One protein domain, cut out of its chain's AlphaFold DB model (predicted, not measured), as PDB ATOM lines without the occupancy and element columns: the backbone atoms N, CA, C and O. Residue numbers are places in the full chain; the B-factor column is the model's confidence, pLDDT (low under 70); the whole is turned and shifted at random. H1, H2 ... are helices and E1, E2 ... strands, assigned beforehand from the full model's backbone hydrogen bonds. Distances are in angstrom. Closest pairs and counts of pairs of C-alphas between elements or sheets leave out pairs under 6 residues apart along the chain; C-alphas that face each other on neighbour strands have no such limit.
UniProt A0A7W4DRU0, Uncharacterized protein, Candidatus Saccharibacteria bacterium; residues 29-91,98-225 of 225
ATOM      1  N   ASP A  29     191.149 242.747 169.234       83.00
ATOM      2  CA  ASP A  29     191.632 243.176 167.927       83.00
ATOM      3  C   ASP A  29     192.453 242.044 167.290       83.00
ATOM      4  O   ASP A  29     193.607 241.786 167.640       83.00
ATOM      5  N   ILE A  30     191.827 241.319 166.361       82.88
ATOM      6  CA  ILE A  30     192.450 240.187 165.666       82.88
ATOM      7  C   ILE A  30     193.614 240.637 164.773       82.88
ATOM      8  O   ILE A  30     194.566 239.872 164.591       82.88
ATOM      9  N   ALA A  31     193.563 241.853 164.219       86.88
ATOM     10  CA  ALA A  31     194.644 242.381 163.393       86.88
ATOM     11  C   ALA A  31     195.878 242.659 164.258       86.88
ATOM     12  O   ALA A  31     196.966 242.186 163.932       86.88
ATOM     13  N   TRP A  32     195.676 243.297 165.413       83.56
ATOM     14  CA  TRP A  32     196.724 243.509 166.412       83.56
ATOM     15  C   TRP A  32     197.339 242.192 166.904       83.56
ATOM     16  O   TRP A  32     198.560 242.046 166.970       83.56
ATOM     17  N   LEU A  33     196.507 241.181 167.190       83.44
ATOM     18  CA  LEU A  33     196.982 239.852 167.592       83.44
ATOM     19  C   LEU A  33     197.862 239.199 166.521       83.44
ATOM     20  O   LEU A  33     198.887 238.595 166.845       83.44
ATOM     21  N   ARG A  34     197.467 239.300 165.249       87.50
ATOM     22  CA  ARG A  34     198.250 238.772 164.129       87.50
ATOM     23  C   ARG A  34     199.583 239.498 164.004       87.50
ATOM     24  O   ARG A  34     200.616 238.839 163.923       87.50
ATOM     25  N   GLU A  35     199.561 240.824 164.042       89.81
ATOM     26  CA  GLU A  35     200.764 241.645 163.938       89.81
ATOM     27  C   GLU A  35     201.763 241.322 165.056       89.81
ATOM     28  O   GLU A  35     202.952 241.122 164.797       89.81
ATOM     29  N   ASN A  36     201.288 241.185 166.294       88.75
ATOM     30  CA  ASN A  36     202.165 240.830 167.402       88.75
ATOM     31  C   ASN A  36     202.754 239.425 167.254       88.75
ATOM     32  O   ASN A  36     203.933 239.231 167.543       88.75
ATOM     33  N   ARG A  37     201.981 238.449 166.756       89.69
ATOM     34  CA  ARG A  37     202.513 237.110 166.450       89.69
ATOM     35  C   ARG A  37     203.628 237.174 165.408       89.69
ATOM     36  O   ARG A  37     204.652 236.520 165.575       89.69
ATOM     37  N   GLU A  38     203.481 237.992 164.370       93.12
ATOM     38  CA  GLU A  38     204.539 238.196 163.375       93.12
ATOM     39  C   GLU A  38     205.786 238.857 163.980       93.12
ATOM     40  O   GLU A  38     206.908 238.447 163.680       93.12
ATOM     41  N   ARG A  39     205.610 239.843 164.870       93.75
ATOM     42  CA  ARG A  39     206.721 240.465 165.613       93.75
ATOM     43  C   ARG A  39     207.453 239.449 166.493       93.75
ATOM     44  O   ARG A  39     208.680 239.408 166.462       93.75
ATOM     45  N   MET A  40     206.722 238.580 167.198       93.44
ATOM     46  CA  MET A  40     207.314 237.489 167.987       93.44
ATOM     47  C   MET A  40     208.153 236.553 167.116       93.44
ATOM     48  O   MET A  40     209.266 236.209 167.500       93.44
ATOM     49  N   VAL A  41     207.645 236.156 165.943       95.56
ATOM     50  CA  VAL A  41     208.390 235.295 165.012       95.56
ATOM     51  C   VAL A  41     209.681 235.976 164.562       95.56
ATOM     52  O   VAL A  41     210.734 235.346 164.587       95.56
ATOM     53  N   ARG A  42     209.631 237.266 164.206       96.38
ATOM     54  CA  ARG A  42     210.831 238.023 163.813       96.38
ATOM     55  C   ARG A  42     211.873 238.077 164.931       96.38
ATOM     56  O   ARG A  42     213.036 237.780 164.674       96.38
ATOM     57  N   ILE A  43     211.456 238.396 166.160       96.00
ATOM     58  CA  ILE A  43     212.350 238.394 167.328       96.00
ATOM     59  C   ILE A  43     212.942 237.001 167.552       96.00
ATOM     60  O   ILE A  43     214.143 236.877 167.767       96.00
ATOM     61  N   PHE A  44     212.120 235.952 167.486       96.62
ATOM     62  CA  PHE A  44     212.580 234.581 167.685       96.62
ATOM     63  C   PHE A  44     213.661 234.187 166.674       96.62
ATOM     64  O   PHE A  44     214.705 233.680 167.072       96.62
ATOM     65  N   LEU A  45     213.442 234.455 165.384       97.00
ATOM     66  CA  LEU A  45     214.414 234.135 164.338       97.00
ATOM     67  C   LEU A  45     215.737 234.887 164.540       97.00
ATOM     68  O   LEU A  45     216.797 234.264 164.490       97.00
ATOM     69  N   ALA A  46     215.676 236.187 164.844       96.06
ATOM     70  CA  ALA A  46     216.865 236.990 165.136       96.06
ATOM     71  C   ALA A  46     217.621 236.474 166.377       96.06
ATOM     72  O   ALA A  46     218.844 236.342 166.369       96.06
ATOM     73  N   ALA A  47     216.890 236.100 167.430       93.25
ATOM     74  CA  ALA A  47     217.481 235.540 168.636       93.25
ATOM     75  C   ALA A  47     218.144 234.172 168.384       93.25
ATOM     76  O   ALA A  47     219.201 233.891 168.946       93.25
ATOM     77  N   VAL A  48     217.555 233.320 167.536       93.00
ATOM     78  CA  VAL A  48     218.152 232.031 167.142       93.00
ATOM     79  C   VAL A  48     219.457 232.249 166.384       93.00
ATOM     80  O   VAL A  48     220.452 231.591 166.687       93.00
ATOM     81  N   GLU A  49     219.477 233.187 165.438       92.38
ATOM     82  CA  GLU A  49     220.686 233.547 164.697       92.38
ATOM     83  C   GLU A  49     221.794 234.024 165.644       92.38
ATOM     84  O   GLU A  49     222.898 233.476 165.631       92.38
ATOM     85  N   GLN A  50     221.486 234.968 166.538       90.06
ATOM     86  CA  GLN A  50     222.449 235.471 167.516       90.06
ATOM     87  C   GLN A  50     222.959 234.373 168.461       90.06
ATOM     88  O   GLN A  50     224.156 234.324 168.767       90.06
ATOM     89  N   TYR A  51     222.074 233.488 168.929       87.00
ATOM     90  CA  TYR A  51     222.469 232.356 169.764       87.00
ATOM     91  C   TYR A  51     223.419 231.421 169.012       87.00
ATOM     92  O   TYR A  51     224.473 231.079 169.541       87.00
ATOM     93  N   ASN A  52     223.097 231.063 167.767       87.69
ATOM     94  CA  ASN A  52     223.926 230.175 166.954       87.69
ATOM     95  C   ASN A  52     225.295 230.781 166.637       87.69
ATOM     96  O   ASN A  52     226.297 230.075 166.723       87.69
ATOM     97  N   LEU A  53     225.358 232.081 166.331       85.56
ATOM     98  CA  LEU A  53     226.626 232.798 166.158       85.56
ATOM     99  C   LEU A  53     227.465 232.758 167.438       85.56
ATOM    100  O   LEU A  53     228.672 232.535 167.391       85.56
ATOM    101  N   SER A  54     226.825 232.940 168.592       81.81
ATOM    102  CA  SER A  54     227.509 232.882 169.884       81.81
ATOM    103  C   SER A  54     228.002 231.469 170.205       81.81
ATOM    104  O   SER A  54     229.128 231.318 170.663       81.81
ATOM    105  N   ALA A  55     227.189 230.448 169.933       76.00
ATOM    106  CA  ALA A  55     227.508 229.038 170.138       76.00
ATOM    107  C   ALA A  55     228.647 228.556 169.223       76.00
ATOM    108  O   ALA A  55     229.532 227.835 169.672       76.00
ATOM    109  N   ALA A  56     228.671 228.994 167.960       72.88
ATOM    110  CA  ALA A  56     229.730 228.650 167.008       72.88
ATOM    111  C   ALA A  56     231.117 229.148 167.447       72.88
ATOM    112  O   ALA A  56     232.127 228.530 167.125       72.88
ATOM    113  N   ASN A  57     231.161 230.243 168.208       68.31
ATOM    114  CA  ASN A  57     232.397 230.824 168.726       68.31
ATOM    115  C   ASN A  57     232.858 230.200 170.055       68.31
ATOM    116  O   ASN A  57     233.882 230.620 170.594       68.31
ATOM    117  N   ARG A  58     232.115 229.233 170.612       66.06
ATOM    118  CA  ARG A  58     232.424 228.609 171.902       66.06
ATOM    119  C   ARG A  58     232.845 227.163 171.707       66.06
ATOM    120  O   ARG A  58     232.048 226.290 171.374       66.06
ATOM    121  N   GLU A  59     234.116 226.912 171.962       56.16
ATOM    122  CA  GLU A  59     234.681 225.574 171.981       56.16
ATOM    123  C   GLU A  59     234.639 225.047 173.423       56.16
ATOM    124  O   GLU A  59     235.345 225.556 174.292       56.16
ATOM    125  N   VAL A  60     233.781 224.060 173.716       59.03
ATOM    126  CA  VAL A  60     233.799 223.383 175.023       59.03
ATOM    127  C   VAL A  60     234.688 222.166 174.913       59.03
ATOM    128  O   VAL A  60     234.358 221.222 174.206       59.03
ATOM    129  N   VAL A  61     235.800 222.161 175.635       56.09
ATOM    130  CA  VAL A  61     236.643 220.972 175.759       56.09
ATOM    131  C   VAL A  61     236.199 220.214 177.004       56.09
ATOM    132  O   VAL A  61     236.216 220.752 178.112       56.09
ATOM    133  N   ASP A  62     235.744 218.975 176.829       56.78
ATOM    134  CA  ASP A  62     235.372 218.117 177.946       56.78
ATOM    135  C   ASP A  62     236.604 217.696 178.772       56.78
ATOM    136  O   ASP A  62     237.759 217.926 178.411       56.78
ATOM    137  N   LYS A  63     236.367 217.031 179.906       54.38
ATOM    138  CA  LYS A  63     237.429 216.588 180.830       54.38
ATOM    139  C   LYS A  63     238.407 215.570 180.213       54.38
ATOM    140  O   LYS A  63     239.436 215.290 180.822       54.38
ATOM    141  N   ASN A  64     238.084 215.023 179.043       63.59
ATOM    142  CA  ASN A  64     238.871 214.052 178.291       63.59
ATOM    143  C   ASN A  64     239.515 214.666 177.031       63.59
ATOM    144  O   ASN A  64     240.115 213.932 176.247       63.59
ATOM    145  N   GLY A  65     239.406 215.983 176.821       49.97
ATOM    146  CA  GLY A  65     239.958 216.663 175.648       49.97
ATOM    147  C   GLY A  65     239.069 216.608 174.399       49.97
ATOM    148  O   GLY A  65     239.539 216.930 173.310       49.97
ATOM    149  N   VAL A  66     237.806 216.190 174.516       59.16
ATOM    150  CA  VAL A  66     236.858 216.147 173.395       59.16
ATOM    151  C   VAL A  66     236.190 217.506 173.232       59.16
ATOM    152  O   VAL A  66     235.569 218.025 174.156       59.16
ATOM    153  N   HIS A  67     236.276 218.057 172.025       55.69
ATOM    154  CA  HIS A  67     235.614 219.298 171.645       55.69
ATOM    155  C   HIS A  67     234.113 219.036 171.455       55.69
ATOM    156  O   HIS A  67     233.683 218.441 170.464       55.69
ATOM    157  N   ILE A  68     233.306 219.452 172.424       56.97
ATOM    158  CA  ILE A  68     231.849 219.449 172.359       56.97
ATOM    159  C   ILE A  68     231.418 220.787 171.759       56.97
ATOM    160  O   ILE A  68     231.449 221.826 172.415       56.97
ATOM    161  N   ALA A  69     230.994 220.767 170.498       55.84
ATOM    162  CA  ALA A  69     230.348 221.925 169.895       55.84
ATOM    163  C   ALA A  69     228.978 222.158 170.558       55.84
ATOM    164  O   ALA A  69     228.158 221.235 170.648       55.84
ATOM    165  N   GLU A  70     228.707 223.387 171.004       63.97
ATOM    166  CA  GLU A  70     227.373 223.772 171.466       63.97
ATOM    167  C   GLU A  70     226.374 223.575 170.306       63.97
ATOM    168  O   GLU A  70     226.573 224.030 169.178       63.97
ATOM    169  N   ARG A  71     225.312 222.793 170.542       69.44
ATOM    170  CA  ARG A  71     224.444 222.314 169.456       69.44
ATOM    171  C   ARG A  71     223.498 223.417 168.984       69.44
ATOM    172  O   ARG A  71     222.496 223.681 169.656       69.44
ATOM    173  N   MET A  72     223.782 223.943 167.790       82.69
ATOM    174  CA  MET A  72     222.979 224.938 167.069       82.69
ATOM    175  C   MET A  72     221.471 224.644 167.105       82.69
ATOM    176  O   MET A  72     221.026 223.491 167.111       82.69
ATOM    177  N   ILE A  73     220.681 225.712 167.123       85.19
ATOM    178  CA  ILE A  73     219.222 225.685 167.082       85.19
ATOM    179  C   ILE A  73     218.758 225.843 165.638       85.19
ATOM    180  O   ILE A  73     219.059 226.836 164.980       85.19
ATOM    181  N   ALA A  74     217.976 224.873 165.177       89.38
ATOM    182  CA  ALA A  74     217.129 225.022 164.004       89.38
ATOM    183  C   ALA A  74     215.797 225.658 164.456       89.38
ATOM    184  O   ALA A  74     215.210 225.162 165.427       89.38
ATOM    185  N   PRO A  75     215.336 226.763 163.843       90.06
ATOM    186  CA  PRO A  75     214.122 227.456 164.275       90.06
ATOM    187  C   PRO A  75     212.836 226.651 164.016       90.06
ATOM    188  O   PRO A  75     211.801 226.917 164.630       90.06
ATOM    189  N   GLU A  76     212.869 225.661 163.128       92.06
ATOM    190  CA  GLU A  76     211.711 224.858 162.757       92.06
ATOM    191  C   GLU A  76     211.162 224.044 163.941       92.06
ATOM    192  O   GLU A  76     211.891 223.495 164.769       92.06
ATOM    193  N   GLY A  77     209.832 223.944 164.020       90.69
ATOM    194  CA  GLY A  77     209.142 223.165 165.053       90.69
ATOM    195  C   GLY A  77     209.029 223.851 166.419       90.69
ATOM    196  O   GLY A  77     208.385 223.295 167.312       90.69
ATOM    197  N   TYR A  78     209.593 225.053 166.585       96.19
ATOM    198  CA  TYR A  78     209.345 225.866 167.772       96.19
ATOM    199  C   TYR A  78     207.947 226.485 167.739       96.19
ATOM    200  O   TYR A  78     207.517 227.083 166.753       96.19
ATOM    201  N   LYS A  79     207.247 226.360 168.861       96.31
ATOM    202  CA  LYS A  79     206.020 227.089 169.176       96.31
ATOM    203  C   LYS A  79     206.368 228.284 170.053       96.31
ATOM    204  O   LYS A  79     207.258 228.177 170.894       96.31
ATOM    205  N   LEU A  80     205.665 229.400 169.874       94.81
ATOM    206  CA  LEU A  80     205.929 230.660 170.569       94.81
ATOM    207  C   LEU A  80     204.759 231.036 171.477       94.81
ATOM    208  O   LEU A  80     203.603 230.881 171.093       94.81
ATOM    209  N   LEU A  81     205.065 231.568 172.654       92.56
ATOM    210  CA  LEU A  81     204.099 232.096 173.615       92.56
ATOM    211  C   LEU A  81     204.713 233.267 174.392       92.56
ATOM    212  O   LEU A  81     205.926 233.482 174.363       92.56
ATOM    213  N   VAL A  82     203.881 234.004 175.117       90.88
ATOM    214  CA  VAL A  82     204.335 235.115 175.961       90.88
ATOM    215  C   VAL A  82     204.246 234.789 177.442       90.88
ATOM    216  O   VAL A  82     203.363 234.056 177.886       90.88
ATOM    217  N   GLY A  83     205.150 235.367 178.220       90.12
ATOM    218  CA  GLY A  83     205.154 235.276 179.670       90.12
ATOM    219  C   GLY A  83     205.841 236.477 180.295       90.12
ATOM    220  O   GLY A  83     206.214 237.431 179.611       90.12
ATOM    221  N   TYR A  84     206.017 236.431 181.606       88.94
ATOM    222  CA  TYR A  84     206.783 237.439 182.322       88.94
ATOM    223  C   TYR A  84     207.499 236.845 183.527       88.94
ATOM    224  O   TYR A  84     207.118 235.806 184.073       88.94
ATOM    225  N   HIS A  85     208.547 237.539 183.942       87.38
ATOM    226  CA  HIS A  85     209.195 237.350 185.227       87.38
ATOM    227  C   HIS A  85     208.838 238.500 186.156       87.38
ATOM    228  O   HIS A  85     208.739 239.639 185.705       87.38
ATOM    229  N   GLN A  86     208.665 238.198 187.437       83.06
ATOM    230  CA  GLN A  86     208.498 239.184 188.492       83.06
ATOM    231  C   GLN A  86     209.736 239.149 189.379       83.06
ATOM    232  O   GLN A  86     210.073 238.086 189.903       83.06
ATOM    233  N   ASP A  87     210.326 240.316 189.596       76.31
ATOM    234  CA  ASP A  87     211.371 240.520 190.585       76.31
ATOM    235  C   ASP A  87     211.007 241.652 191.552       76.31
ATOM    236  O   ASP A  87     210.147 242.488 191.269       76.31
ATOM    237  N   MET A  88     211.630 241.658 192.726       74.94
ATOM    238  CA  MET A  88     211.441 242.674 193.753       74.94
ATOM    239  C   MET A  88     212.780 243.344 194.028       74.94
ATOM    240  O   MET A  88     213.630 242.810 194.736       74.94
ATOM    241  N   LEU A  89     212.949 244.537 193.469       72.50
ATOM    242  CA  LEU A  89     214.111 245.370 193.719       72.50
ATOM    243  C   LEU A  89     213.964 246.030 195.078       72.50
ATOM    244  O   LEU A  89     212.923 246.598 195.397       72.50
ATOM    245  N   THR A  90     215.015 245.951 195.880       74.31
ATOM    246  CA  THR A  90     215.132 246.729 197.107       74.31
ATOM    247  C   THR A  90     216.146 247.825 196.853       74.31
ATOM    248  O   THR A  90     217.315 247.527 196.620       74.31
ATOM    249  N   ASP A  91     215.694 249.066 196.908       75.31
ATOM    250  CA  ASP A  91     216.539 250.246 196.860       75.31
ATOM    251  C   ASP A  91     216.519 250.960 198.213       75.31
ATOM    252  O   ASP A  91     215.661 250.710 199.071       75.31
ATOM    253  N   TYR A  98     214.558 267.621 208.707       71.50
ATOM    254  CA  TYR A  98     214.877 268.890 209.373       71.50
ATOM    255  C   TYR A  98     216.071 268.777 210.348       71.50
ATOM    256  O   TYR A  98     216.716 269.774 210.660       71.50
ATOM    257  N   ASP A  99     216.372 267.566 210.816       79.81
ATOM    258  CA  ASP A  99     217.343 267.229 211.863       79.81
ATOM    259  C   ASP A  99     218.402 266.194 211.430       79.81
ATOM    260  O   ASP A  99     219.255 265.816 212.234       79.81
ATOM    261  N   GLY A 100     218.414 265.766 210.162       82.25
ATOM    262  CA  GLY A 100     219.419 264.826 209.662       82.25
ATOM    263  C   GLY A 100     219.104 264.214 208.298       82.25
ATOM    264  O   GLY A 100     218.117 264.556 207.652       82.25
ATOM    265  N   VAL A 101     219.964 263.293 207.860       79.69
ATOM    266  CA  VAL A 101     219.743 262.456 206.672       79.69
ATOM    267  C   VAL A 101     219.196 261.110 207.131       79.69
ATOM    268  O   VAL A 101     219.784 260.456 207.992       79.69
ATOM    269  N   TYR A 102     218.063 260.711 206.562       81.00
ATOM    270  CA  TYR A 102     217.370 259.468 206.871       81.00
ATOM    271  C   TYR A 102     217.408 258.537 205.667       81.00
ATOM    272  O   TYR A 102     217.227 258.971 204.535       81.00
ATOM    273  N   GLU A 103     217.587 257.246 205.916       80.62
ATOM    274  CA  GLU A 103     217.559 256.206 204.890       80.62
ATOM    275  C   GLU A 103     216.178 255.528 204.924       80.62
ATOM    276  O   GLU A 103     215.756 255.022 205.969       80.62
ATOM    277  N   ARG A 104     215.443 255.522 203.804       81.12
ATOM    278  CA  ARG A 104     214.231 254.702 203.642       81.12
ATOM    279  C   ARG A 104     214.489 253.567 202.667       81.12
ATOM    280  O   ARG A 104     215.004 253.773 201.575       81.12
ATOM    281  N   GLN A 105     214.077 252.365 203.047       81.50
ATOM    282  CA  GLN A 105     214.089 251.218 202.152       81.50
ATOM    283  C   GLN A 105     212.855 251.273 201.245       81.50
ATOM    284  O   GLN A 105     211.722 251.315 201.729       81.50
ATOM    285  N   ILE A 106     213.073 251.270 199.934       78.56
ATOM    286  CA  ILE A 106     212.030 251.226 198.913       78.56
ATOM    287  C   ILE A 106     212.057 249.858 198.270       78.56
ATOM    288  O   ILE A 106     213.077 249.408 197.767       78.56
ATOM    289  N   ASN A 107     210.903 249.207 198.254       79.44
ATOM    290  CA  ASN A 107     210.744 247.962 197.535       79.44
ATOM    291  C   ASN A 107     209.931 248.222 196.266       79.44
ATOM    292  O   ASN A 107     208.762 248.602 196.352       79.44
ATOM    293  N   THR A 108     210.533 247.981 195.106       73.31
ATOM    294  CA  THR A 108     209.909 248.146 193.792       73.31
ATOM    295  C   THR A 108     209.776 246.785 193.126       73.31
ATOM    296  O   THR A 108     210.764 246.131 192.805       73.31
ATOM    297  N   THR A 109     208.542 246.352 192.884       75.56
ATOM    298  CA  THR A 109     208.281 245.164 192.065       75.56
ATOM    299  C   THR A 109     208.468 245.516 190.593       75.56
ATOM    300  O   THR A 109     207.788 246.404 190.083       75.56
ATOM    301  N   VAL A 110     209.359 244.805 189.910       76.50
ATOM    302  CA  VAL A 110     209.641 244.974 188.485       76.50
ATOM    303  C   VAL A 110     209.224 243.722 187.740       76.50
ATOM    304  O   VAL A 110     209.508 242.600 188.156       76.50
ATOM    305  N   TYR A 111     208.572 243.922 186.602       83.69
ATOM    306  CA  TYR A 111     208.224 242.834 185.711       83.69
ATOM    307  C   TYR A 111     209.032 242.905 184.419       83.69
ATOM    308  O   TYR A 111     209.212 243.977 183.843       83.69
ATOM    309  N   THR A 112     209.497 241.746 183.959       86.44
ATOM    310  CA  THR A 112     210.242 241.589 182.706       86.44
ATOM    311  C   THR A 112     209.419 240.767 181.727       86.44
ATOM    312  O   THR A 112     209.039 239.637 182.037       86.44
ATOM    313  N   ASN A 113     209.154 241.320 180.545       89.81
ATOM    314  CA  ASN A 113     208.411 240.650 179.481       89.81
ATOM    315  C   ASN A 113     209.260 239.551 178.822       89.81
ATOM    316  O   ASN A 113     210.444 239.753 178.548       89.81
ATOM    317  N   LEU A 114     208.648 238.396 178.543       92.12
ATOM    318  CA  LEU A 114     209.315 237.225 177.975       92.12
ATOM    319  C   LEU A 114     208.584 236.717 176.726       92.12
ATOM    320  O   LEU A 114     207.375 236.484 176.750       92.12
ATOM    321  N   LEU A 115     209.345 236.446 175.670       93.56
ATOM    322  CA  LEU A 115     208.966 235.561 174.577       93.56
ATOM    323  C   LEU A 115     209.540 234.173 174.872       93.56
ATOM    324  O   LEU A 115     210.751 234.002 174.995       93.56
ATOM    325  N   ILE A 116     208.672 233.177 175.001       94.62
ATOM    326  CA  ILE A 116     209.058 231.800 175.302       94.62
ATOM    327  C   ILE A 116     208.813 230.964 174.047       94.62
ATOM    328  O   ILE A 116     207.694 230.885 173.541       94.62
ATOM    329  N   ALA A 117     209.868 230.335 173.546       96.50
ATOM    330  CA  ALA A 117     209.823 229.400 172.438       96.50
ATOM    331  C   ALA A 117     210.083 227.980 172.954       96.50
ATOM    332  O   ALA A 117     210.966 227.771 173.783       96.50
ATOM    333  N   TYR A 118     209.341 226.985 172.481       97.12
ATOM    334  CA  TYR A 118     209.524 225.596 172.904       97.12
ATOM    335  C   TYR A 118     209.337 224.617 171.755       97.12
ATOM    336  O   TYR A 118     208.526 224.844 170.860       97.12
ATOM    337  N   ASN A 119     210.074 223.510 171.791       96.81
ATOM    338  CA  ASN A 119     210.041 222.498 170.742       96.81
ATOM    339  C   ASN A 119     209.894 221.097 171.346       96.81
ATOM    340  O   ASN A 119     210.754 220.628 172.094       96.81
ATOM    341  N   TRP A 120     208.795 220.427 170.986       96.00
ATOM    342  CA  TRP A 120     208.448 219.074 171.430       96.00
ATOM    343  C   TRP A 120     209.433 218.001 170.955       96.00
ATOM    344  O   TRP A 120     209.671 217.039 171.676       96.00
ATOM    345  N   GLN A 121     209.999 218.145 169.755       93.62
ATOM    346  CA  GLN A 121     210.897 217.145 169.171       93.62
ATOM    347  C   GLN A 121     212.269 217.175 169.838       93.62
ATOM    348  O   GLN A 121     212.844 216.132 170.133       93.62
ATOM    349  N   THR A 122     212.792 218.376 170.090       91.69
ATOM    350  CA  THR A 122     214.123 218.545 170.685       91.69
ATOM    351  C   THR A 122     214.087 218.664 172.206       91.69
ATOM    352  O   THR A 122     215.148 218.712 172.818       91.69
ATOM    353  N   MET A 123     212.897 218.761 172.813       94.12
ATOM    354  CA  MET A 123     212.700 219.023 174.244       94.12
ATOM    355  C   MET A 123     213.510 220.230 174.726       94.12
ATOM    356  O   MET A 123     214.244 220.156 175.711       94.12
ATOM    357  N   ARG A 124     213.388 221.345 173.997       92.38
ATOM    358  CA  ARG A 124     214.096 222.598 174.291       92.38
ATOM    359  C   ARG A 124     213.126 223.720 174.617       92.38
ATOM    360  O   ARG A 124     212.040 223.783 174.043       92.38
ATOM    361  N   ILE A 125     213.556 224.605 175.510       94.62
ATOM    362  CA  ILE A 125     212.911 225.884 175.808       94.62
ATOM    363  C   ILE A 125     213.927 226.979 175.532       94.62
ATOM    364  O   ILE A 125     215.054 226.905 176.004       94.62
ATOM    365  N   MET A 126     213.513 228.013 174.823       92.75
ATOM    366  CA  MET A 126     214.252 229.252 174.689       92.75
ATOM    367  C   MET A 126     213.415 230.375 175.297       92.75
ATOM    368  O   MET A 126     212.222 230.479 175.029       92.75
ATOM    369  N   ILE A 127     214.018 231.185 176.157       93.50
ATOM    370  CA  ILE A 127     213.379 232.334 176.795       93.50
ATOM    371  C   ILE A 127     214.124 233.576 176.340       93.50
ATOM    372  O   ILE A 127     215.337 233.668 176.504       93.50
ATOM    373  N   ILE A 128     213.390 234.523 175.775       92.31
ATOM    374  CA  ILE A 128     213.921 235.761 175.223       92.31
ATOM    375  C   ILE A 128     213.285 236.913 175.993       92.31
ATOM    376  O   ILE A 128     212.061 237.013 176.054       92.31
ATOM    377  N   GLN A 129     214.094 237.780 176.592       91.44
ATOM    378  CA  GLN A 129     213.588 239.018 177.180       91.44
ATOM    379  C   GLN A 129     213.289 240.018 176.073       91.44
ATOM    380  O   GLN A 129     214.143 240.279 175.226       91.44
ATOM    381  N   VAL A 130     212.084 240.571 176.097       90.81
ATOM    382  CA  VAL A 130     211.572 241.485 175.071       90.81
ATOM    383  C   VAL A 130     211.031 242.751 175.720       90.81
ATOM    384  O   VAL A 130     210.747 242.774 176.916       90.81
ATOM    385  N   ASN A 131     210.860 243.811 174.945       88.62
ATOM    386  CA  ASN A 131     210.065 244.955 175.379       88.62
ATOM    387  C   ASN A 131     208.561 244.722 175.145       88.62
ATOM    388  O   ASN A 131     208.146 243.804 174.434       88.62
ATOM    389  N   ALA A 132     207.729 245.553 175.777       84.75
ATOM    390  CA  ALA A 132     206.275 245.387 175.775       84.75
ATOM    391  C   ALA A 132     205.628 245.481 174.376       84.75
ATOM    392  O   ALA A 132     204.567 244.898 174.159       84.75
ATOM    393  N   ASP A 133     206.251 246.203 173.439       86.25
ATOM    394  CA  ASP A 133     205.755 246.433 172.075       86.25
ATOM    395  C   ASP A 133     206.343 245.474 171.021       86.25
ATOM    396  O   ASP A 133     205.983 245.559 169.839       86.25
ATOM    397  N   LEU A 134     207.199 244.535 171.451       89.38
ATOM    398  CA  LEU A 134     207.860 243.535 170.610       89.38
ATOM    399  C   LEU A 134     208.698 244.150 169.480       89.38
ATOM    400  O   LEU A 134     208.705 243.648 168.352       89.38
ATOM    401  N   THR A 135     209.404 245.239 169.772       89.69
ATOM    402  CA  THR A 135     210.327 245.880 168.824       89.69
ATOM    403  C   THR A 135     211.791 245.539 169.083       89.69
ATOM    404  O   THR A 135     212.605 245.673 168.173       89.69
ATOM    405  N   ASN A 136     212.138 245.073 170.287       90.19
ATOM    406  CA  ASN A 136     213.514 244.751 170.647       90.19
ATOM    407  C   ASN A 136     213.604 243.586 171.648       90.19
ATOM    408  O   ASN A 136     212.634 243.254 172.336       90.19
ATOM    409  N   TYR A 137     214.790 242.987 171.746       91.62
ATOM    410  CA  TYR A 137     215.125 241.950 172.715       91.62
ATOM    411  C   TYR A 137     216.529 242.164 173.295       91.62
ATOM    412  O   TYR A 137     217.354 242.858 172.707       91.62
ATOM    413  N   SER A 138     216.792 241.594 174.470       86.94
ATOM    414  CA  SER A 138     218.055 241.814 175.194       86.94
ATOM    415  C   SER A 138     218.764 240.523 175.584       86.94
ATOM    416  O   SER A 138     219.936 240.342 175.272       86.94
ATOM    417  N   ASN A 139     218.054 239.613 176.248       84.56
ATOM    418  CA  ASN A 139     218.639 238.409 176.828       84.56
ATOM    419  C   ASN A 139     218.019 237.147 176.238       84.56
ATOM    420  O   ASN A 139     216.806 237.084 176.045       84.56
ATOM    421  N   ILE A 140     218.857 236.136 175.998       87.25
ATOM    422  CA  ILE A 140     218.478 234.849 175.414       87.25
ATOM    423  C   ILE A 140     218.951 233.727 176.338       87.25
ATOM    424  O   ILE A 140     220.142 233.607 176.618       87.25
ATOM    425  N   TYR A 141     218.025 232.873 176.758       86.62
ATOM    426  CA  TYR A 141     218.293 231.707 177.595       86.62
ATOM    427  C   TYR A 141     217.818 230.448 176.883       86.62
ATOM    428  O   TYR A 141     216.698 230.425 176.382       86.62
ATOM    429  N   VAL A 142     218.639 229.397 176.857       88.56
ATOM    430  CA  VAL A 142     218.315 228.129 176.189       88.56
ATOM    431  C   VAL A 142     218.445 226.984 177.185       88.56
ATOM    432  O   VAL A 142     219.494 226.780 177.788       88.56
ATOM    433  N   PHE A 143     217.375 226.210 177.329       88.88
ATOM    434  CA  PHE A 143     217.272 225.090 178.253       88.88
ATOM    435  C   PHE A 143     216.969 223.796 177.503       88.88
ATOM    436  O   PHE A 143     216.111 223.749 176.617       88.88
ATOM    437  N   SER A 144     217.643 222.730 177.908       89.19
ATOM    438  CA  SER A 144     217.471 221.366 177.428       89.19
ATOM    439  C   SER A 144     217.637 220.381 178.588       89.19
ATOM    440  O   SER A 144     218.062 220.741 179.684       89.19
ATOM    441  N   LYS A 145     217.303 219.106 178.380       86.00
ATOM    442  CA  LYS A 145     217.441 218.081 179.433       86.00
ATOM    443  C   LYS A 145     218.883 217.900 179.909       86.00
ATOM    444  O   LYS A 145     219.110 217.483 181.043       86.00
ATOM    445  N   GLU A 146     219.844 218.195 179.041       82.44
ATOM    446  CA  GLU A 146     221.267 218.033 179.309       82.44
ATOM    447  C   GLU A 146     221.805 219.133 180.231       82.44
ATOM    448  O   GLU A 146     222.644 218.838 181.087       82.44
ATOM    449  N   ASN A 147     221.300 220.366 180.090       80.00
ATOM    450  CA  ASN A 147     221.797 221.517 180.843       80.00
ATOM    451  C   ASN A 147     220.969 221.859 182.092       80.00
ATOM    452  O   ASN A 147     221.489 222.510 182.983       80.00
ATOM    453  N   ILE A 148     219.743 221.351 182.259       84.94
ATOM    454  CA  ILE A 148     218.966 221.626 183.480       84.94
ATOM    455  C   ILE A 148     219.223 220.616 184.603       84.94
ATOM    456  O   ILE A 148     219.341 219.404 184.404       84.94
ATOM    457  N   LEU A 149     219.238 221.101 185.843       85.06
ATOM    458  CA  LEU A 149     219.254 220.262 187.039       85.06
ATOM    459  C   LEU A 149     217.856 219.706 187.299       85.06
ATOM    460  O   LEU A 149     217.686 218.525 187.597       85.06
ATOM    461  N   LYS A 150     216.854 220.584 187.224       88.69
ATOM    462  CA  LYS A 150     215.457 220.261 187.501       88.69
ATOM    463  C   LYS A 150     214.548 221.323 186.904       88.69
ATOM    464  O   LYS A 150     214.897 222.495 186.901       88.69
ATOM    465  N   ALA A 151     213.337 220.948 186.518       92.25
ATOM    466  CA  ALA A 151     212.259 221.897 186.276       92.25
ATOM    467  C   ALA A 151     211.054 221.584 187.177       92.25
ATOM    468  O   ALA A 151     210.868 220.450 187.630       92.25
ATOM    469  N   LYS A 152     210.282 222.614 187.534       92.50
ATOM    470  CA  LYS A 152     209.092 222.511 188.383       92.50
ATOM    471  C   LYS A 152     208.002 223.440 187.875       92.50
ATOM    472  O   LYS A 152     208.263 224.600 187.570       92.50
ATOM    473  N   TYR A 153     206.777 222.934 187.854       91.81
ATOM    474  CA  TYR A 153     205.575 223.725 187.633       91.81
ATOM    475  C   TYR A 153     204.711 223.682 188.894       91.81
ATOM    476  O   TYR A 153     204.372 222.603 189.384       91.81
ATOM    477  N   SER A 154     204.375 224.856 189.423       87.44
ATOM    478  CA  SER A 154     203.482 225.026 190.566       87.44
ATOM    479  C   SER A 154     202.098 225.417 190.065       87.44
ATOM    480  O   SER A 154     201.890 226.551 189.647       87.44
ATOM    481  N   TRP A 155     201.143 224.489 190.128       82.12
ATOM    482  CA  TRP A 155     199.771 224.733 189.670       82.12
ATOM    483  C   TRP A 155     199.016 225.749 190.541       82.12
ATOM    484  O   TRP A 155     198.136 226.433 190.035       82.12
ATOM    485  N   PHE A 156     199.360 225.856 191.832       77.69
ATOM    486  CA  PHE A 156     198.707 226.776 192.770       77.69
ATOM    487  C   PHE A 156     199.066 228.241 192.490       77.69
ATOM    488  O   PHE A 156     198.238 229.126 192.662       77.69
ATOM    489  N   SER A 157     200.301 228.492 192.052       78.88
ATOM    490  CA  SER A 157     200.827 229.837 191.794       78.88
ATOM    491  C   SER A 157     201.063 230.117 190.305       78.88
ATOM    492  O   SER A 157     201.714 231.102 189.983       78.88
ATOM    493  N   ASP A 158     200.632 229.207 189.425       84.62
ATOM    494  CA  ASP A 158     200.867 229.210 187.970       84.62
ATOM    495  C   ASP A 158     202.314 229.552 187.558       84.62
ATOM    496  O   ASP A 158     202.573 230.282 186.603       84.62
ATOM    497  N   MET A 159     203.279 229.041 188.328       88.94
ATOM    498  CA  MET A 159     204.681 229.445 188.233       88.94
ATOM    499  C   MET A 159     205.541 228.311 187.688       88.94
ATOM    500  O   MET A 159     205.506 227.182 188.187       88.94
ATOM    501  N   PHE A 160     206.361 228.642 186.699       92.25
ATOM    502  CA  PHE A 160     207.338 227.759 186.077       92.25
ATOM    503  C   PHE A 160     208.724 228.084 186.611       92.25
ATOM    504  O   PHE A 160     209.090 229.247 186.772       92.25
ATOM    505  N   GLN A 161     209.495 227.045 186.909       91.31
ATOM    506  CA  GLN A 161     210.838 227.171 187.454       91.31
ATOM    507  C   GLN A 161     211.772 226.201 186.746       91.31
ATOM    508  O   GLN A 161     211.499 225.002 186.710       91.31
ATOM    509  N   ILE A 162     212.886 226.707 186.232       89.75
ATOM    510  CA  ILE A 162     213.966 225.912 185.652       89.75
ATOM    511  C   ILE A 162     215.221 226.170 186.479       89.75
ATOM    512  O   ILE A 162     215.638 227.314 186.642       89.75
ATOM    513  N   TYR A 163     215.784 225.107 187.035       85.75
ATOM    514  CA  TYR A 163     217.035 225.102 187.777       85.75
ATOM    515  C   TYR A 163     218.132 224.639 186.830       85.75
ATOM    516  O   TYR A 163     218.044 223.529 186.302       85.75
ATOM    517  N   ASP A 164     219.136 225.476 186.618       75.69
ATOM    518  CA  ASP A 164     220.234 225.215 185.687       75.69
ATOM    519  C   ASP A 164     221.338 224.363 186.352       75.69
ATOM    520  O   ASP A 164     221.542 224.461 187.570       75.69
ATOM    521  N   ARG A 165     222.033 223.501 185.596       66.75
ATOM    522  CA  ARG A 165     223.272 222.850 186.058       66.75
ATOM    523  C   ARG A 165     224.404 223.837 185.812       66.75
ATOM    524  O   ARG A 165     224.906 223.937 184.700       66.75
ATOM    525  N   GLY A 166     224.811 224.562 186.847       58.12
ATOM    526  CA  GLY A 166     225.998 225.412 186.758       58.12
ATOM    527  C   GLY A 166     227.228 224.588 186.361       58.12
ATOM    528  O   GLY A 166     227.617 223.687 187.099       58.12
ATOM    529  N   ASP A 167     227.747 224.812 185.154       48.97
ATOM    530  CA  ASP A 167     229.000 225.546 184.935       48.97
ATOM    531  C   ASP A 167     229.202 225.834 183.432       48.97
ATOM    532  O   ASP A 167     229.287 224.929 182.609       48.97
ATOM    533  N   ASN A 168     229.271 227.134 183.125       49.91
ATOM    534  CA  ASN A 168     229.770 227.799 181.919       49.91
ATOM    535  C   ASN A 168     229.408 227.262 180.527       49.91
ATOM    536  O   ASN A 168     230.016 226.331 180.007       49.91
ATOM    537  N   LEU A 169     228.608 228.080 179.830       45.44
ATOM    538  CA  LEU A 169     228.959 228.459 178.458       45.44
ATOM    539  C   LEU A 169     228.871 229.966 178.157       45.44
ATOM    540  O   LEU A 169     229.536 230.379 177.221       45.44
ATOM    541  N   VAL A 170     228.202 230.803 178.974       44.41
ATOM    542  CA  VAL A 170     228.508 232.249 179.141       44.41
ATOM    543  C   VAL A 170     228.111 232.707 180.534       44.41
ATOM    544  O   VAL A 170     226.933 232.719 180.880       44.41
ATOM    545  N   GLU A 171     229.095 233.109 181.324       42.72
ATOM    546  CA  GLU A 171     228.897 233.782 182.601       42.72
ATOM    547  C   GLU A 171     227.989 235.011 182.447       42.72
ATOM    548  O   GLU A 171     228.287 235.927 181.685       42.72
ATOM    549  N   ASN A 172     226.897 235.045 183.216       45.38
ATOM    550  CA  ASN A 172     226.417 236.248 183.902       45.38
ATOM    551  C   ASN A 172     226.473 237.583 183.137       45.38
ATOM    552  O   ASN A 172     226.876 238.600 183.703       45.38
ATOM    553  N   LEU A 173     225.956 237.659 181.913       40.53
ATOM    554  CA  LEU A 173     225.666 238.962 181.304       40.53
ATOM    555  C   LEU A 173     224.286 239.466 181.745       40.53
ATOM    556  O   LEU A 173     223.351 239.654 180.981       40.53
ATOM    557  N   VAL A 174     224.267 239.731 183.054       39.19
ATOM    558  CA  VAL A 174     223.514 240.772 183.759       39.19
ATOM    559  C   VAL A 174     222.104 240.405 184.268       39.19
ATOM    560  O   VAL A 174     221.094 241.034 183.974       39.19
ATOM    561  N   THR A 175     222.095 239.372 185.117       46.38
ATOM    562  CA  THR A 175     221.585 239.433 186.506       46.38
ATOM    563  C   THR A 175     220.115 239.783 186.773       46.38
ATOM    564  O   THR A 175     219.896 240.700 187.546       46.38
ATOM    565  N   TYR A 176     219.100 239.052 186.279       50.66
ATOM    566  CA  TYR A 176     217.742 239.260 186.844       50.66
ATOM    567  C   TYR A 176     216.799 238.049 186.965       50.66
ATOM    568  O   TYR A 176     216.018 238.003 187.904       50.66
ATOM    569  N   LEU A 177     216.892 236.993 186.140       53.09
ATOM    570  CA  LEU A 177     215.958 235.853 186.259       53.09
ATOM    571  C   LEU A 177     216.264 234.857 187.390       53.09
ATOM    572  O   LEU A 177     215.554 233.859 187.496       53.09
ATOM    573  N   SER A 178     217.264 235.086 188.254       49.44
ATOM    574  CA  SER A 178     217.409 234.302 189.487       49.44
ATOM    575  C   SER A 178     218.194 235.008 190.583       49.44
ATOM    576  O   SER A 178     219.129 235.747 190.295       49.44
ATOM    577  N   SER A 179     217.937 234.624 191.836       50.75
ATOM    578  CA  SER A 179     218.852 234.925 192.938       50.75
ATOM    579  C   SER A 179     219.947 233.872 193.172       50.75
ATOM    580  O   SER A 179     220.590 233.965 194.212       50.75
ATOM    581  N   LYS A 180     220.189 232.910 192.250       56.31
ATOM    582  CA  LYS A 180     221.546 232.387 191.918       56.31
ATOM    583  C   LYS A 180     221.660 231.179 190.966       56.31
ATOM    584  O   LYS A 180     222.793 230.912 190.623       56.31
ATOM    585  N   ASN A 181     220.599 230.464 190.547       63.91
ATOM    586  CA  ASN A 181     220.633 229.422 189.474       63.91
ATOM    587  C   ASN A 181     219.222 228.936 189.042       63.91
ATOM    588  O   ASN A 181     218.986 227.753 188.787       63.91
ATOM    589  N   ARG A 182     218.220 229.822 189.065       77.56
ATOM    590  CA  ARG A 182     216.801 229.443 188.900       77.56
ATOM    591  C   ARG A 182     216.001 230.451 188.089       77.56
ATOM    592  O   ARG A 182     215.530 231.423 188.670       77.56
ATOM    593  N   THR A 183     215.707 230.136 186.837       85.31
ATOM    594  CA  THR A 183     214.785 230.916 186.003       85.31
ATOM    595  C   THR A 183     213.349 230.679 186.443       85.31
ATOM    596  O   THR A 183     212.876 229.545 186.434       85.31
ATOM    597  N   THR A 184     212.658 231.738 186.862       87.88
ATOM    598  CA  THR A 184     211.258 231.682 187.314       87.88
ATOM    599  C   THR A 184     210.392 232.522 186.390       87.88
ATOM    600  O   THR A 184     210.774 233.637 186.079       87.88
ATOM    601  N   PHE A 185     209.246 232.034 185.939       90.31
ATOM    602  CA  PHE A 185     208.367 232.817 185.068       90.31
ATOM    603  C   PHE A 185     206.916 232.361 185.173       90.31
ATOM    604  O   PHE A 185     206.623 231.276 185.682       90.31
ATOM    605  N   VAL A 186     206.017 233.209 184.688       89.50
ATOM    606  CA  VAL A 186     204.572 232.982 184.633       89.50
ATOM    607  C   VAL A 186     204.099 233.165 183.195       89.50
ATOM    608  O   VAL A 186     204.637 233.984 182.447       89.50
ATOM    609  N   ILE A 187     203.090 232.387 182.805       88.12
ATOM    610  CA  ILE A 187     202.424 232.489 181.504       88.12
ATOM    611  C   ILE A 187     200.951 232.739 181.764       88.12
ATOM    612  O   ILE A 187     200.229 231.842 182.204       88.12
ATOM    613  N   ASN A 188     200.493 233.942 181.441       80.31
ATOM    614  CA  ASN A 188     199.078 234.260 181.512       80.31
ATOM    615  C   ASN A 188     198.386 233.849 180.206       80.31
ATOM    616  O   ASN A 188     198.877 234.124 179.112       80.31
ATOM    617  N   GLY A 189     197.230 233.193 180.321       72.81
ATOM    618  CA  GLY A 189     196.396 232.856 179.163       72.81
ATOM    619  C   GLY A 189     195.695 234.073 178.539       72.81
ATOM    620  O   GLY A 189     195.358 234.054 177.351       72.81
ATOM    621  N   GLU A 190     195.534 235.134 179.337       73.94
ATOM    622  CA  GLU A 190     194.881 236.396 178.988       73.94
ATOM    623  C   GLU A 190     195.584 237.594 179.639       73.94
ATOM    624  O   GLU A 190     196.330 237.460 180.608       73.94
ATOM    625  N   THR A 191     195.314 238.790 179.128       71.06
ATOM    626  CA  THR A 191     195.913 240.036 179.621       71.06
ATOM    627  C   THR A 191     195.357 240.470 180.970       71.06
ATOM    628  O   THR A 191     194.137 240.567 181.146       71.06
ATOM    629  N   ASP A 192     196.277 240.837 181.863       74.19
ATOM    630  CA  ASP A 192     196.003 241.576 183.091       74.19
ATOM    631  C   ASP A 192     196.444 243.036 182.914       74.19
ATOM    632  O   ASP A 192     197.632 243.348 182.862       74.19
ATOM    633  N   GLU A 193     195.469 243.937 182.812       75.00
ATOM    634  CA  GLU A 193     195.682 245.372 182.560       75.00
ATOM    635  C   GLU A 193     196.293 246.116 183.758       75.00
ATOM    636  O   GLU A 193     196.599 247.307 183.672       75.00
ATOM    637  N   LYS A 194     196.457 245.434 184.893       79.06
ATOM    638  CA  LYS A 194     197.089 245.997 186.087       79.06
ATOM    639  C   LYS A 194     198.597 245.797 186.089       79.06
ATOM    640  O   LYS A 194     199.292 246.526 186.795       79.06
ATOM    641  N   LEU A 195     199.103 244.827 185.330       78.31
ATOM    642  CA  LEU A 195     200.515 244.481 185.341       78.31
ATOM    643  C   LEU A 195     201.308 245.387 184.400       78.31
ATOM    644  O   LEU A 195     200.981 245.521 183.218       78.31
ATOM    645  N   ARG A 196     202.371 245.995 184.932       81.88
ATOM    646  CA  ARG A 196     203.248 246.914 184.202       81.88
ATOM    647  C   ARG A 196     204.708 246.515 184.361       81.88
ATOM    648  O   ARG A 196     205.086 246.036 185.421       81.88
ATOM    649  N   ASP A 197     205.508 246.699 183.320       76.44
ATOM    650  CA  ASP A 197     206.955 246.517 183.366       76.44
ATOM    651  C   ASP A 197     207.648 247.644 184.156       76.44
ATOM    652  O   ASP A 197     207.004 248.584 184.632       76.44
ATOM    653  N   GLY A 198     208.972 247.545 184.310       70.81
ATOM    654  CA  GLY A 198     209.776 248.549 185.023       70.81
ATOM    655  C   GLY A 198     209.727 249.962 184.421       70.81
ATOM    656  O   GLY A 198     210.055 250.922 185.109       70.81
ATOM    657  N   GLU A 199     209.277 250.106 183.172       75.62
ATOM    658  CA  GLU A 199     209.082 251.390 182.487       75.62
ATOM    659  C   GLU A 199     207.621 251.885 182.584       75.62
ATOM    660  O   GLU A 199     207.254 252.897 181.987       75.62
ATOM    661  N   GLY A 200     206.753 251.178 183.319       77.94
ATOM    662  CA  GLY A 200     205.334 251.509 183.469       77.94
ATOM    663  C   GLY A 200     204.454 251.104 182.278       77.94
ATOM    664  O   GLY A 200     203.244 251.388 182.272       77.94
ATOM    665  N   ARG A 201     205.013 250.412 181.278       80.38
ATOM    666  CA  ARG A 201     204.261 249.895 180.125       80.38
ATOM    667  C   ARG A 201     203.510 248.638 180.533       80.38
ATOM    668  O   ARG A 201     203.970 247.897 181.386       80.38
ATOM    669  N   LEU A 202     202.356 248.372 179.931       79.94
ATOM    670  CA  LEU A 202     201.612 247.141 180.210       79.94
ATOM    671  C   LEU A 202     202.452 245.903 179.851       79.94
ATOM    672  O   LEU A 202     203.120 245.892 178.817       79.94
ATOM    673  N   ILE A 203     202.406 244.862 180.687       77.31
ATOM    674  CA  ILE A 203     203.045 243.578 180.361       77.31
ATOM    675  C   ILE A 203     202.362 242.991 179.126       77.31
ATOM    676  O   ILE A 203     201.137 242.868 179.116       77.31
ATOM    677  N   LEU A 204     203.179 242.658 178.117       69.38
ATOM    678  CA  LEU A 204     202.843 242.170 176.770       69.38
ATOM    679  C   LEU A 204     201.361 242.334 176.388       69.38
ATOM    680  O   LEU A 204     200.478 241.521 176.674       69.38
ATOM    681  N   VAL A 205     201.141 243.467 175.732       56.50
ATOM    682  CA  VAL A 205     199.888 244.195 175.550       56.50
ATOM    683  C   VAL A 205     198.941 243.431 174.612       56.50
ATOM    684  O   VAL A 205     198.950 243.625 173.398       56.50
ATOM    685  N   TYR A 206     198.098 242.575 175.201       61.62
ATOM    686  CA  TYR A 206     196.963 241.880 174.568       61.62
ATOM    687  C   TYR A 206     197.289 240.649 173.717       61.62
ATOM    688  O   TYR A 206     197.309 240.717 172.493       61.62
ATOM    689  N   MET A 207     197.420 239.481 174.367       66.50
ATOM    690  CA  MET A 207     197.398 238.171 173.704       66.50
ATOM    691  C   MET A 207     196.430 237.202 174.378       66.50
ATOM    692  O   MET A 207     196.535 236.922 175.571       66.50
ATOM    693  N   ARG A 208     195.515 236.645 173.581       73.94
ATOM    694  CA  ARG A 208     194.764 235.438 173.931       73.94
ATOM    695  C   ARG A 208     195.586 234.233 173.488       73.94
ATOM    696  O   ARG A 208     195.795 234.042 172.293       73.94
ATOM    697  N   GLN A 209     196.025 233.425 174.445       84.38
ATOM    698  CA  GLN A 209     196.872 232.257 174.177       84.38
ATOM    699  C   GLN A 209     196.502 231.058 175.060       84.38
ATOM    700  O   GLN A 209     197.349 230.243 175.399       84.38
ATOM    701  N   ASN A 210     195.232 230.945 175.470       86.25
ATOM    702  CA  ASN A 210     194.767 229.878 176.368       86.25
ATOM    703  C   ASN A 210     195.134 228.469 175.864       86.25
ATOM    704  O   ASN A 210     195.583 227.636 176.651       86.25
ATOM    705  N   GLU A 211     194.987 228.221 174.561       87.81
ATOM    706  CA  GLU A 211     195.340 226.943 173.930       87.81
ATOM    707  C   GLU A 211     196.860 226.725 173.900       87.81
ATOM    708  O   GLU A 211     197.336 225.671 174.321       87.81
ATOM    709  N   ASP A 212     197.627 227.745 173.502       91.00
ATOM    710  CA  ASP A 212     199.093 227.689 173.458       91.00
ATOM    711  C   ASP A 212     199.699 227.515 174.865       91.00
ATOM    712  O   ASP A 212     200.643 226.746 175.053       91.00
ATOM    713  N   ARG A 213     199.109 228.157 175.886       91.19
ATOM    714  CA  ARG A 213     199.451 227.975 177.306       91.19
ATOM    715  C   ARG A 213     199.149 226.552 177.759       91.19
ATOM    716  O   ARG A 213     199.963 225.961 178.464       91.19
ATOM    717  N   ALA A 214     197.991 226.001 177.401       92.50
ATOM    718  CA  ALA A 214     197.639 224.633 177.773       92.50
ATOM    719  C   ALA A 214     198.611 223.613 177.154       92.50
ATOM    720  O   ALA A 214     199.068 222.704 177.857       92.50
ATOM    721  N   ASP A 215     198.987 223.796 175.882       95.38
ATOM    722  CA  ASP A 215     200.016 222.975 175.232       95.38
ATOM    723  C   ASP A 215     201.377 223.144 175.911       95.38
ATOM    724  O   ASP A 215     202.031 222.147 176.219       95.38
ATOM    725  N   PHE A 216     201.769 224.376 176.251       95.94
ATOM    726  CA  PHE A 216     203.013 224.626 176.969       95.94
ATOM    727  C   PHE A 216     203.032 223.976 178.354       95.94
ATOM    728  O   PHE A 216     204.031 223.377 178.727       95.94
ATOM    729  N   VAL A 217     201.943 224.029 179.126       95.06
ATOM    730  CA  VAL A 217     201.865 223.348 180.431       95.06
ATOM    731  C   VAL A 217     202.056 221.841 180.260       95.06
ATOM    732  O   VAL A 217     202.745 221.209 181.066       95.06
ATOM    733  N   LYS A 218     201.466 221.250 179.213       96.44
ATOM    734  CA  LYS A 218     201.653 219.832 178.884       96.44
ATOM    735  C   LYS A 218     203.114 219.547 178.527       96.44
ATOM    736  O   LYS A 218     203.706 218.641 179.109       96.44
ATOM    737  N   PHE A 219     203.696 220.352 177.644       97.31
ATOM    738  CA  PHE A 219     205.104 220.284 177.268       97.31
ATOM    739  C   PHE A 219     206.020 220.398 178.487       97.31
ATOM    740  O   PHE A 219     206.871 219.543 178.702       97.31
ATOM    741  N   PHE A 220     205.815 221.403 179.335       96.75
ATOM    742  CA  PHE A 220     206.675 221.695 180.472       96.75
ATOM    743  C   PHE A 220     206.646 220.572 181.510       96.75
ATOM    744  O   PHE A 220     207.668 220.267 182.124       96.75
ATOM    745  N   LYS A 221     205.495 219.914 181.696       94.94
ATOM    746  CA  LYS A 221     205.393 218.722 182.549       94.94
ATOM    747  C   LYS A 221     206.261 217.583 182.022       94.94
ATOM    748  O   LYS A 221     206.977 216.984 182.815       94.94
ATOM    749  N   GLU A 222     206.253 217.322 180.717       96.25
ATOM    750  CA  GLU A 222     207.149 216.332 180.097       96.25
ATOM    751  C   GLU A 222     208.620 216.780 180.160       96.25
ATOM    752  O   GLU A 222     209.518 216.014 180.511       96.25
ATOM    753  N   PHE A 223     208.882 218.064 179.924       94.94
ATOM    754  CA  PHE A 223     210.200 218.678 180.075       94.94
ATOM    755  C   PHE A 223     210.717 218.646 181.524       94.94
ATOM    756  O   PHE A 223     211.925 218.665 181.747       94.94
ATOM    757  N   SER A 224     209.843 218.501 182.517       91.25
ATOM    758  CA  SER A 224     210.225 218.402 183.932       91.25
ATOM    759  C   SER A 224     210.440 216.972 184.436       91.25
ATOM    760  O   SER A 224     210.929 216.819 185.554       91.25
ATOM    761  N   ARG A 225     210.058 215.950 183.657       89.00
ATOM    762  CA  ARG A 225     210.257 214.530 184.001       89.00
ATOM    763  C   ARG A 225     211.701 214.084 183.829       89.00
ATOM    764  O   ARG A 225     212.221 213.455 184.764       89.00
TER     765      ARG A 225
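What this domain is: This is residues 29 to 91 and 98 to 225 of the 225 residues of an uncharacterized protein of Candidatus Saccharibacteria bacterium (UniProt A0A7W4DRU0). A twisted, curled sheet of four strands, E3 to E6, has the long helix H1 across one face; over its other face lie the smaller sheet E7 E8 E9, which meets E3 through E9, and the short helix H2. The long strands E3 and E4 run out of this body as an arm with its tip, residues 98 to 103, standing free, while the small hairpin E1 E2 lies beyond the end of H1. The 191 printed residues hold two named helices and nine named strands, in the order H1, E1 to E9, H2, with antiparallel sheets E3 E4 E5 E6, E7 E8 E9 and E1 E2. The class is mixed, helices and strands; the whole is compact, with a radius of gyration of the C-alphas of 18.2 A and spans of 67 by 49 by 32 A.

Where its parts are: H1, residues 30 to 56, is 39.0 A long and begins at C-alpha 30, (192.450, 240.187, 165.666). E1 is residues 59 to 61 and E2 67 to 69. E3, residues 79 to 91, spans 37.6 A; E4, residues 101 to 119, spans 54.6 A from C-alpha 101 at (219.743, 262.456, 206.672). E5 is 124 to 130, E6 137 to 143, E7 148 to 154, E8 159 to 164 and E9 182 to 186. H2, residues 210 to 223, spans 19.4 A and ends at C-alpha 223, (210.200, 218.678, 180.075).

How they stand to each other: In three layers, helices on both faces of a sheet, H1 and H2 lie on opposite faces of E3 E4 E5 E6. H1 runs across the strands at a height of 8.0 A, over E5 and E6 and only just over E4, where 3 of its C-alphas fall; C-alphas 47 and 140, its closest to E6, are 6.9 A apart. H2, 9.6 A over this sheet, runs across E3, E4 and E5, with C-alphas 81 and 212, the closest of E3 and H2, 6.7 A apart. N 85 and O 112 of E3 and E4 are 2.9 A apart. E4 E5 E6 and E7 E8 E9 are meanders, successive antiparallel neighbours. Their hairpins have N 117 and O 126 at 2.8 A, N 127 and O 141 at 2.8 A, N 152 and O 161 at 2.8 A, and N 160 and O 185 at 2.8 A. The closest C-alphas of E3 and E9, 85 and 185, are 4.6 A apart. H2 is also on E7 E8 E9, over E7. In the hairpin E1 E2, N 68 and O 60 are 2.7 A apart. Every O i to N i+4 pair in H1 and H2 is within hydrogen-bond range.

The domain as a whole: The farthest C-alphas, of Val 66 and Tyr 98, are 67.5 A apart. Residues 92 to 97 are not printed, and C-alphas 91 and 98 are 22.5 A apart across this cut. The links E8 to E9 and E9 to H2 are long. The pLDDT is under 70 at residues 57 to 71, 165 to 181 and 204 to 207.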